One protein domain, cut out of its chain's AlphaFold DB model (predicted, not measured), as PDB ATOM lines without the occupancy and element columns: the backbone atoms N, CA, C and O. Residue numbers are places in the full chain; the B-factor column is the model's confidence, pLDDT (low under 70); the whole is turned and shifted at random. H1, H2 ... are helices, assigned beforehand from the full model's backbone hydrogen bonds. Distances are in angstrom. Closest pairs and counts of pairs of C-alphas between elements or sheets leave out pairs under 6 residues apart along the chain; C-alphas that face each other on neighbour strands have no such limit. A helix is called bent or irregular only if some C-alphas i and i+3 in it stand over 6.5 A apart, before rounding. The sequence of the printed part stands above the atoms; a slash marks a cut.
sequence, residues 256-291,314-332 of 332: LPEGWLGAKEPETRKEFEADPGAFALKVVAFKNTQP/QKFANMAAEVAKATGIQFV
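Overview. This is residues 256 to 291 and 314 to 332 of the 332 residues of an uncharacterized protein of Methanomicrobiales archaeon (UniProt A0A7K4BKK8). Look for an open V of two helices, H1 and H2, joined at its point by Asp 275, with the longest helix, H3, set off beyond the H2 side of the V, across a cut in the chain. Residues 256 to 261 reach in across the open end of the V, and residues 328 to 332 fold back from the end of H3 into the space between H3 and H2. The printed part has 55 residues with three named helices, in the order H1, H2, H3, and no named strand; its class is all helix. The whole is loose, with a radius of gyration of the C-alphas of 14.0 A, and only just elongated, spanning 40 by 26 by 17 A.

Along the chain. Start at H3, residues 314 to 327: find C-alpha 314 at (74.379, 189.013, 105.523), and from there the helix runs 19.6 A to C-alpha 327 at (75.222, 170.211, 111.068). Next look at H2, residues 276 to 287, which is 16.7 A long from first to last C-alpha. Then go back to H1, residues 262 to 274, which begins at C-alpha 262 at (102.180, 162.602, 99.595) and is 19.8 A long. H1 is irregular, and its line is a rough one: C-alphas 263 and 266 are 8.0 A apart.

Arrangement. H3 touches no helix: it is apart from H2, and it is apart from H1. H2 and H1 are close but not clearly touching, with 2 pairs of C-alphas within 8 A. Their closest C-alphas are those of Phe 272 and Phe 279, 5.6 A apart. Their lines stand at a steep tilt of 42 degrees, and the two helices run opposite ways. Their centres are 12.9 A apart. In the backbones of H2 and H3, every O i to N i+4 pair is within hydrogen-bond range; in H1, 7 of 9 are.

Size, cuts and confidence. The two C-alphas farthest apart are those of Ala 263 and Gln 314, at 41.8 A. Residues 292 to 313 are cut out and not printed; C-alphas 291 and 314 are 27.2 A apart across this cut, which lies in the link from H2 to H3. The link from H1 to H2, one residue, is tight. Residues 262 to 267, which belong to H1, stand free, and so do residues 273 to 278, of which 276 to 278 belong to H2. Look at the B-factor column for the model's confidence: the mean pLDDT of the printed part is 73.2, and it is under 70 at residues 288 to 291 and 314 to 332. Val 332 is the chain's last residue.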
ATOM      1  N   LEU A 256      93.951 171.693  98.134       83.75
ATOM      2  CA  LEU A 256      94.106 170.597  99.081       83.75
ATOM      3  C   LEU A 256      94.950 171.018 100.297       83.75
ATOM      4  O   LEU A 256      95.857 171.837 100.158       83.75
ATOM      5  N   PRO A 257      94.669 170.464 101.491       80.44
ATOM      6  CA  PRO A 257      95.458 170.725 102.692       80.44
ATOM      7  C   PRO A 257      96.934 170.353 102.512       80.44
ATOM      8  O   PRO A 257      97.267 169.384 101.820       80.44
ATOM      9  N   GLU A 258      97.822 171.085 103.181       77.88
ATOM     10  CA  GLU A 258      99.251 170.787 103.161       77.88
ATOM     11  C   GLU A 258      99.522 169.372 103.710       77.88
ATOM     12  O   GLU A 258      98.901 168.924 104.675       77.88
ATOM     13  N   GLY A 259     100.397 168.619 103.037       74.31
ATOM     14  CA  GLY A 259     100.699 167.222 103.379       74.31
ATOM     15  C   GLY A 259      99.674 166.176 102.909       74.31
ATOM     16  O   GLY A 259      99.936 164.984 103.055       74.31
ATOM     17  N   TRP A 260      98.548 166.573 102.296       78.38
ATOM     18  CA  TRP A 260      97.490 165.643 101.861       78.38
ATOM     19  C   TRP A 260      97.922 164.674 100.749       78.38
ATOM     20  O   TRP A 260      97.555 163.500 100.766       78.38
ATOM     21  N   LEU A 261      98.689 165.153  99.764       79.62
ATOM     22  CA  LEU A 261      98.911 164.410  98.516       79.62
ATOM     23  C   LEU A 261     100.018 163.353  98.574       79.62
ATOM     24  O   LEU A 261      99.842 162.307  97.959       79.62
ATOM     25  N   GLY A 262     101.098 163.571  99.334       71.94
ATOM     26  CA  GLY A 262     102.180 162.602  99.595       71.94
ATOM     27  C   GLY A 262     102.425 161.544  98.499       71.94
ATOM     28  O   GLY A 262     102.509 161.852  97.316       71.94
ATOM     29  N   ALA A 263     102.507 160.267  98.886       74.56
ATOM     30  CA  ALA A 263     102.566 159.137  97.946       74.56
ATOM     31  C   ALA A 263     101.182 158.706  97.401       74.56
ATOM     32  O   ALA A 263     101.096 157.766  96.615       74.56
ATOM     33  N   LYS A 264     100.096 159.367  97.827       82.69
ATOM     34  CA  LYS A 264      98.696 158.993  97.549       82.69
ATOM     35  C   LYS A 264      98.068 159.796  96.410       82.69
ATOM     36  O   LYS A 264      96.868 159.690  96.160       82.69
ATOM     37  N   GLU A 265      98.854 160.607  95.710       83.19
ATOM     38  CA  GLU A 265      98.384 161.456  94.614       83.19
ATOM     39  C   GLU A 265      97.585 160.693  93.530       83.19
ATOM     40  O   GLU A 265      96.496 161.157  93.185       83.19
ATOM     41  N   PRO A 266      98.007 159.506  93.045       84.19
ATOM     42  CA  PRO A 266      97.250 158.771  92.024       84.19
ATOM     43  C   PRO A 266      95.883 158.276  92.519       84.19
ATOM     44  O   PRO A 266      94.913 158.245  91.763       84.19
ATOM     45  N   GLU A 267      95.803 157.882  93.789       83.38
ATOM     46  CA  GLU A 267      94.578 157.390  94.432       83.38
ATOM     47  C   GLU A 267      93.614 158.548  94.701       83.38
ATOM     48  O   GLU A 267      92.432 158.468  94.379       83.38
ATOM     49  N   THR A 268      94.149 159.667  95.185       83.88
ATOM     50  CA  THR A 268      93.397 160.899  95.452       83.88
ATOM     51  C   THR A 268      92.820 161.485  94.163       83.88
ATOM     52  O   THR A 268      91.670 161.919  94.130       83.88
ATOM     53  N   ARG A 269      93.594 161.446  93.073       88.88
ATOM     54  CA  ARG A 269      93.127 161.855  91.747       88.88
ATOM     55  C   ARG A 269      91.986 160.971  91.250       88.88
ATOM     56  O   ARG A 269      91.004 161.494  90.731       88.88
ATOM     57  N   LYS A 270      92.078 159.651  91.441       87.81
ATOM     58  CA  LYS A 270      90.991 158.722  91.096       87.81
ATOM     59  C   LYS A 270      89.718 158.992  91.896       87.81
ATOM     60  O   LYS A 270      88.642 158.948  91.313       87.81
ATOM     61  N   GLU A 271      89.830 159.284  93.192       84.69
ATOM     62  CA  GLU A 271      88.673 159.645  94.023       84.69
ATOM     63  C   GLU A 271      87.988 160.923  93.514       84.69
ATOM     64  O   GLU A 271      86.769 160.946  93.361       84.69
ATOM     65  N   PHE A 272      88.769 161.958  93.180       87.94
ATOM     66  CA  PHE A 272      88.247 163.203  92.613       87.94
ATOM     67  C   PHE A 272      87.593 163.004  91.240       87.94
ATOM     68  O   PHE A 272      86.523 163.550  90.989       87.94
ATOM     69  N   GLU A 273      88.216 162.234  90.344       87.44
ATOM     70  CA  GLU A 273      87.660 161.973  89.010       87.44
ATOM     71  C   GLU A 273      86.392 161.102  89.056       87.44
ATOM     72  O   GLU A 273      85.561 161.208  88.152       87.44
ATOM     73  N   ALA A 274      86.233 160.261  90.085       88.50
ATOM     74  CA  ALA A 274      85.063 159.404  90.266       88.50
ATOM     75  C   ALA A 274      83.851 160.163  90.831       88.50
ATOM     76  O   ALA A 274      82.742 159.990  90.328       88.50
ATOM     77  N   ASP A 275      84.056 161.001  91.852       84.44
ATOM     78  CA  ASP A 275      83.001 161.834  92.438       84.44
ATOM     79  C   ASP A 275      83.589 163.136  93.021       84.44
ATOM     80  O   ASP A 275      83.994 163.186  94.191       84.44
ATOM     81  N   PRO A 276      83.619 164.222  92.225       83.75
ATOM     82  CA  PRO A 276      84.147 165.508  92.669       83.75
ATOM     83  C   PRO A 276      83.408 166.090  93.885       83.75
ATOM     84  O   PRO A 276      84.014 166.801  94.687       83.75
ATOM     85  N   GLY A 277      82.107 165.804  94.028       78.44
ATOM     86  CA  GLY A 277      81.262 166.349  95.090       78.44
ATOM     87  C   GLY A 277      81.509 165.661  96.429       78.44
ATOM     88  O   GLY A 277      81.755 166.330  97.437       78.44
ATOM     89  N   ALA A 278      81.530 164.327  96.436       81.19
ATOM     90  CA  ALA A 278      81.888 163.556  97.624       81.19
ATOM     91  C   ALA A 278      83.332 163.839  98.069       81.19
ATOM     92  O   ALA A 278      83.607 163.965  99.267       81.19
ATOM     93  N   PHE A 279      84.250 164.008  97.110       85.81
ATOM     94  CA  PHE A 279      85.630 164.384  97.398       85.81
ATOM     95  C   PHE A 279      85.731 165.768  98.060       85.81
ATOM     96  O   PHE A 279      86.426 165.916  99.066       85.81
ATOM     97  N   ALA A 280      84.993 166.769  97.567       82.81
ATOM     98  CA  ALA A 280      84.961 168.102  98.170       82.81
ATOM     99  C   ALA A 280      84.458 168.074  99.626       82.81
ATOM    100  O   ALA A 280      85.076 168.683 100.500       82.81
ATOM    101  N   LEU A 281      83.398 167.308  99.915       81.75
ATOM    102  CA  LEU A 281      82.876 167.141 101.278       81.75
ATOM    103  C   LEU A 281      83.907 166.505 102.226       81.75
ATOM    104  O   LEU A 281      84.060 166.952 103.363       81.75
ATOM    105  N   LYS A 282      84.661 165.506 101.750       81.75
ATOM    106  CA  LYS A 282      85.740 164.849 102.512       81.75
ATOM    107  C   LYS A 282      86.872 165.824 102.856       81.75
ATOM    108  O   LYS A 282      87.385 165.797 103.975       81.75
ATOM    109  N   VAL A 283      87.238 166.706 101.924       82.31
ATOM    110  CA  VAL A 283      88.265 167.740 102.141       82.31
ATOM    111  C   VAL A 283      87.793 168.800 103.142       82.31
ATOM    112  O   VAL A 283      88.559 169.177 104.029       82.31
ATOM    113  N   VAL A 284      86.537 169.250 103.047       79.88
ATOM    114  CA  VAL A 284      85.938 170.204 104.001       79.88
ATOM    115  C   VAL A 284      85.896 169.615 105.413       79.88
ATOM    116  O   VAL A 284      86.338 170.261 106.361       79.88
ATOM    117  N   ALA A 285      85.444 168.366 105.554       79.25
ATOM    118  CA  ALA A 285      85.409 167.679 106.843       79.25
ATOM    119  C   ALA A 285      86.803 167.579 107.482       79.25
ATOM    120  O   ALA A 285      86.947 167.811 108.679       79.25
ATOM    121  N   PHE A 286      87.842 167.300 106.688       76.12
ATOM    122  CA  PHE A 286      89.210 167.240 107.197       76.12
ATOM    123  C   PHE A 286      89.731 168.600 107.680       76.12
ATOM    124  O   PHE A 286      90.294 168.672 108.774       76.12
ATOM    125  N   LYS A 287      89.511 169.680 106.912       70.31
ATOM    126  CA  LYS A 287      89.907 171.042 107.320       70.31
ATOM    127  C   LYS A 287      89.275 171.443 108.660       70.31
ATOM    128  O   LYS A 287      89.958 172.028 109.490       70.31
ATOM    129  N   ASN A 288      88.031 171.034 108.914       67.25
ATOM    130  CA  ASN A 288      87.321 171.308 110.171       67.25
ATOM    131  C   ASN A 288      87.796 170.469 111.375       67.25
ATOM    132  O   ASN A 288      87.378 170.730 112.499       67.25
ATOM    133  N   THR A 289      88.648 169.459 111.163       64.19
ATOM    134  CA  THR A 289      89.178 168.589 112.234       64.19
ATOM    135  C   THR A 289      90.628 168.884 112.623       64.19
ATOM    136  O   THR A 289      91.135 168.276 113.565       64.19
ATOM    137  N   GLN A 290      91.308 169.808 111.934       58.00
ATOM    138  CA  GLN A 290      92.633 170.263 112.356       58.00
ATOM    139  C   GLN A 290      92.518 171.293 113.494       58.00
ATOM    140  O   GLN A 290      91.595 172.110 113.476       58.00
ATOM    141  N   PRO A 291      93.429 171.283 114.489       48.12
ATOM    142  CA  PRO A 291      93.458 172.320 115.508       48.12
ATOM    143  C   PRO A 291      93.725 173.664 114.832       48.12
ATOM    144  O   PRO A 291      94.785 173.859 114.240       48.12
ATOM    145  N   GLN A 314      75.007 189.227 104.213       60.88
ATOM    146  CA  GLN A 314      74.379 189.013 105.523       60.88
ATOM    147  C   GLN A 314      73.355 187.875 105.490       60.88
ATOM    148  O   GLN A 314      73.238 187.126 106.460       60.88
ATOM    149  N   LYS A 315      72.642 187.691 104.371       65.62
ATOM    150  CA  LYS A 315      71.761 186.526 104.190       65.62
ATOM    151  C   LYS A 315      72.569 185.232 104.127       65.62
ATOM    152  O   LYS A 315      72.197 184.266 104.785       65.62
ATOM    153  N   PHE A 316      73.690 185.233 103.406       66.69
ATOM    154  CA  PHE A 316      74.604 184.096 103.353       66.69
ATOM    155  C   PHE A 316      75.201 183.792 104.730       66.69
ATOM    156  O   PHE A 316      75.189 182.638 105.142       66.69
ATOM    157  N   ALA A 317      75.622 184.809 105.488       67.06
ATOM    158  CA  ALA A 317      76.125 184.638 106.850       67.06
ATOM    159  C   ALA A 317      75.067 184.044 107.798       67.06
ATOM    160  O   ALA A 317      75.365 183.128 108.562       67.06
ATOM    161  N   ASN A 318      73.816 184.505 107.710       68.31
ATOM    162  CA  ASN A 318      72.720 183.975 108.525       68.31
ATOM    163  C   ASN A 318      72.368 182.526 108.152       68.31
ATOM    164  O   ASN A 318      72.141 181.696 109.031       68.31
ATOM    165  N   MET A 319      72.376 182.198 106.858       67.12
ATOM    166  CA  MET A 319      72.096 180.848 106.367       67.12
ATOM    167  C   MET A 319      73.248 179.882 106.692       67.12
ATOM    168  O   MET A 319      73.017 178.757 107.127       67.12
ATOM    169  N   ALA A 320      74.497 180.342 106.572       65.12
ATOM    170  CA  ALA A 320      75.685 179.615 107.005       65.12
ATOM    171  C   ALA A 320      75.670 179.361 108.520       65.12
ATOM    172  O   ALA A 320      76.024 178.267 108.957       65.12
ATOM    173  N   ALA A 321      75.194 180.321 109.321       66.81
ATOM    174  CA  ALA A 321      75.027 180.157 110.762       66.81
ATOM    175  C   ALA A 321      73.932 179.133 111.120       66.81
ATOM    176  O   ALA A 321      74.114 178.344 112.049       66.81
ATOM    177  N   GLU A 322      72.818 179.085 110.382       65.75
ATOM    178  CA  GLU A 322      71.788 178.054 110.574       65.75
ATOM    179  C   GLU A 322      72.278 176.657 110.191       65.75
ATOM    180  O   GLU A 322      72.069 175.702 110.946       65.75
ATOM    181  N   VAL A 323      72.984 176.523 109.066       61.62
ATOM    182  CA  VAL A 323      73.564 175.238 108.653       61.62
ATOM    183  C   VAL A 323      74.642 174.794 109.642       61.62
ATOM    184  O   VAL A 323      74.661 173.622 110.023       61.62
ATOM    185  N   ALA A 324      75.469 175.712 110.150       67.19
ATOM    186  CA  ALA A 324      76.432 175.422 111.211       67.19
ATOM    187  C   ALA A 324      75.750 174.940 112.496       67.19
ATOM    188  O   ALA A 324      76.222 174.002 113.134       67.19
ATOM    189  N   LYS A 325      74.597 175.513 112.851       64.12
ATOM    190  CA  LYS A 325      73.816 175.092 114.020       64.12
ATOM    191  C   LYS A 325      73.155 173.721 113.833       64.12
ATOM    192  O   LYS A 325      73.028 172.979 114.803       64.12
ATOM    193  N   ALA A 326      72.749 173.379 112.611       58.59
ATOM    194  CA  ALA A 326      72.094 172.108 112.299       58.59
ATOM    195  C   ALA A 326      73.080 170.948 112.073       58.59
ATOM    196  O   ALA A 326      72.755 169.801 112.369       58.59
ATOM    197  N   THR A 327      74.270 171.235 111.539       62.31
ATOM    198  CA  THR A 327      75.222 170.211 111.068       62.31
ATOM    199  C   THR A 327      76.568 170.230 111.791       62.31
ATOM    200  O   THR A 327      77.346 169.291 111.648       62.31
ATOM    201  N   GLY A 328      76.860 171.280 112.566       57.72
ATOM    202  CA  GLY A 328      78.165 171.497 113.197       57.72
ATOM    203  C   GLY A 328      79.262 171.977 112.238       57.72
ATOM    204  O   GLY A 328      80.411 172.095 112.651       57.72
ATOM    205  N   ILE A 329      78.939 172.245 110.967       53.09
ATOM    206  CA  ILE A 329      79.899 172.647 109.927       53.09
ATOM    207  C   ILE A 329      79.914 174.173 109.803       53.09
ATOM    208  O   ILE A 329      78.923 174.768 109.388       53.09
ATOM    209  N   GLN A 330      81.040 174.809 110.131       54.00
ATOM    210  CA  GLN A 330      81.239 176.245 109.911       54.00
ATOM    211  C   GLN A 330      81.779 176.507 108.500       54.00
ATOM    212  O   GLN A 330      82.694 175.826 108.040       54.00
ATOM    213  N   PHE A 331      81.202 177.500 107.825       49.94
ATOM    214  CA  PHE A 331      81.677 178.008 106.539       49.94
ATOM    215  C   PHE A 331      82.477 179.288 106.815       49.94
ATOM    216  O   PHE A 331      81.938 180.203 107.438       49.94
ATOM    217  N   VAL A 332      83.753 179.307 106.413       55.41
ATOM    218  CA  VAL A 332      84.666 180.465 106.502       55.41
ATOM    219  C   VAL A 332      84.822 181.075 105.120       55.41
ATOM    220  O   VAL A 332      85.004 180.277 104.169       55.41
TER     221      VAL A 332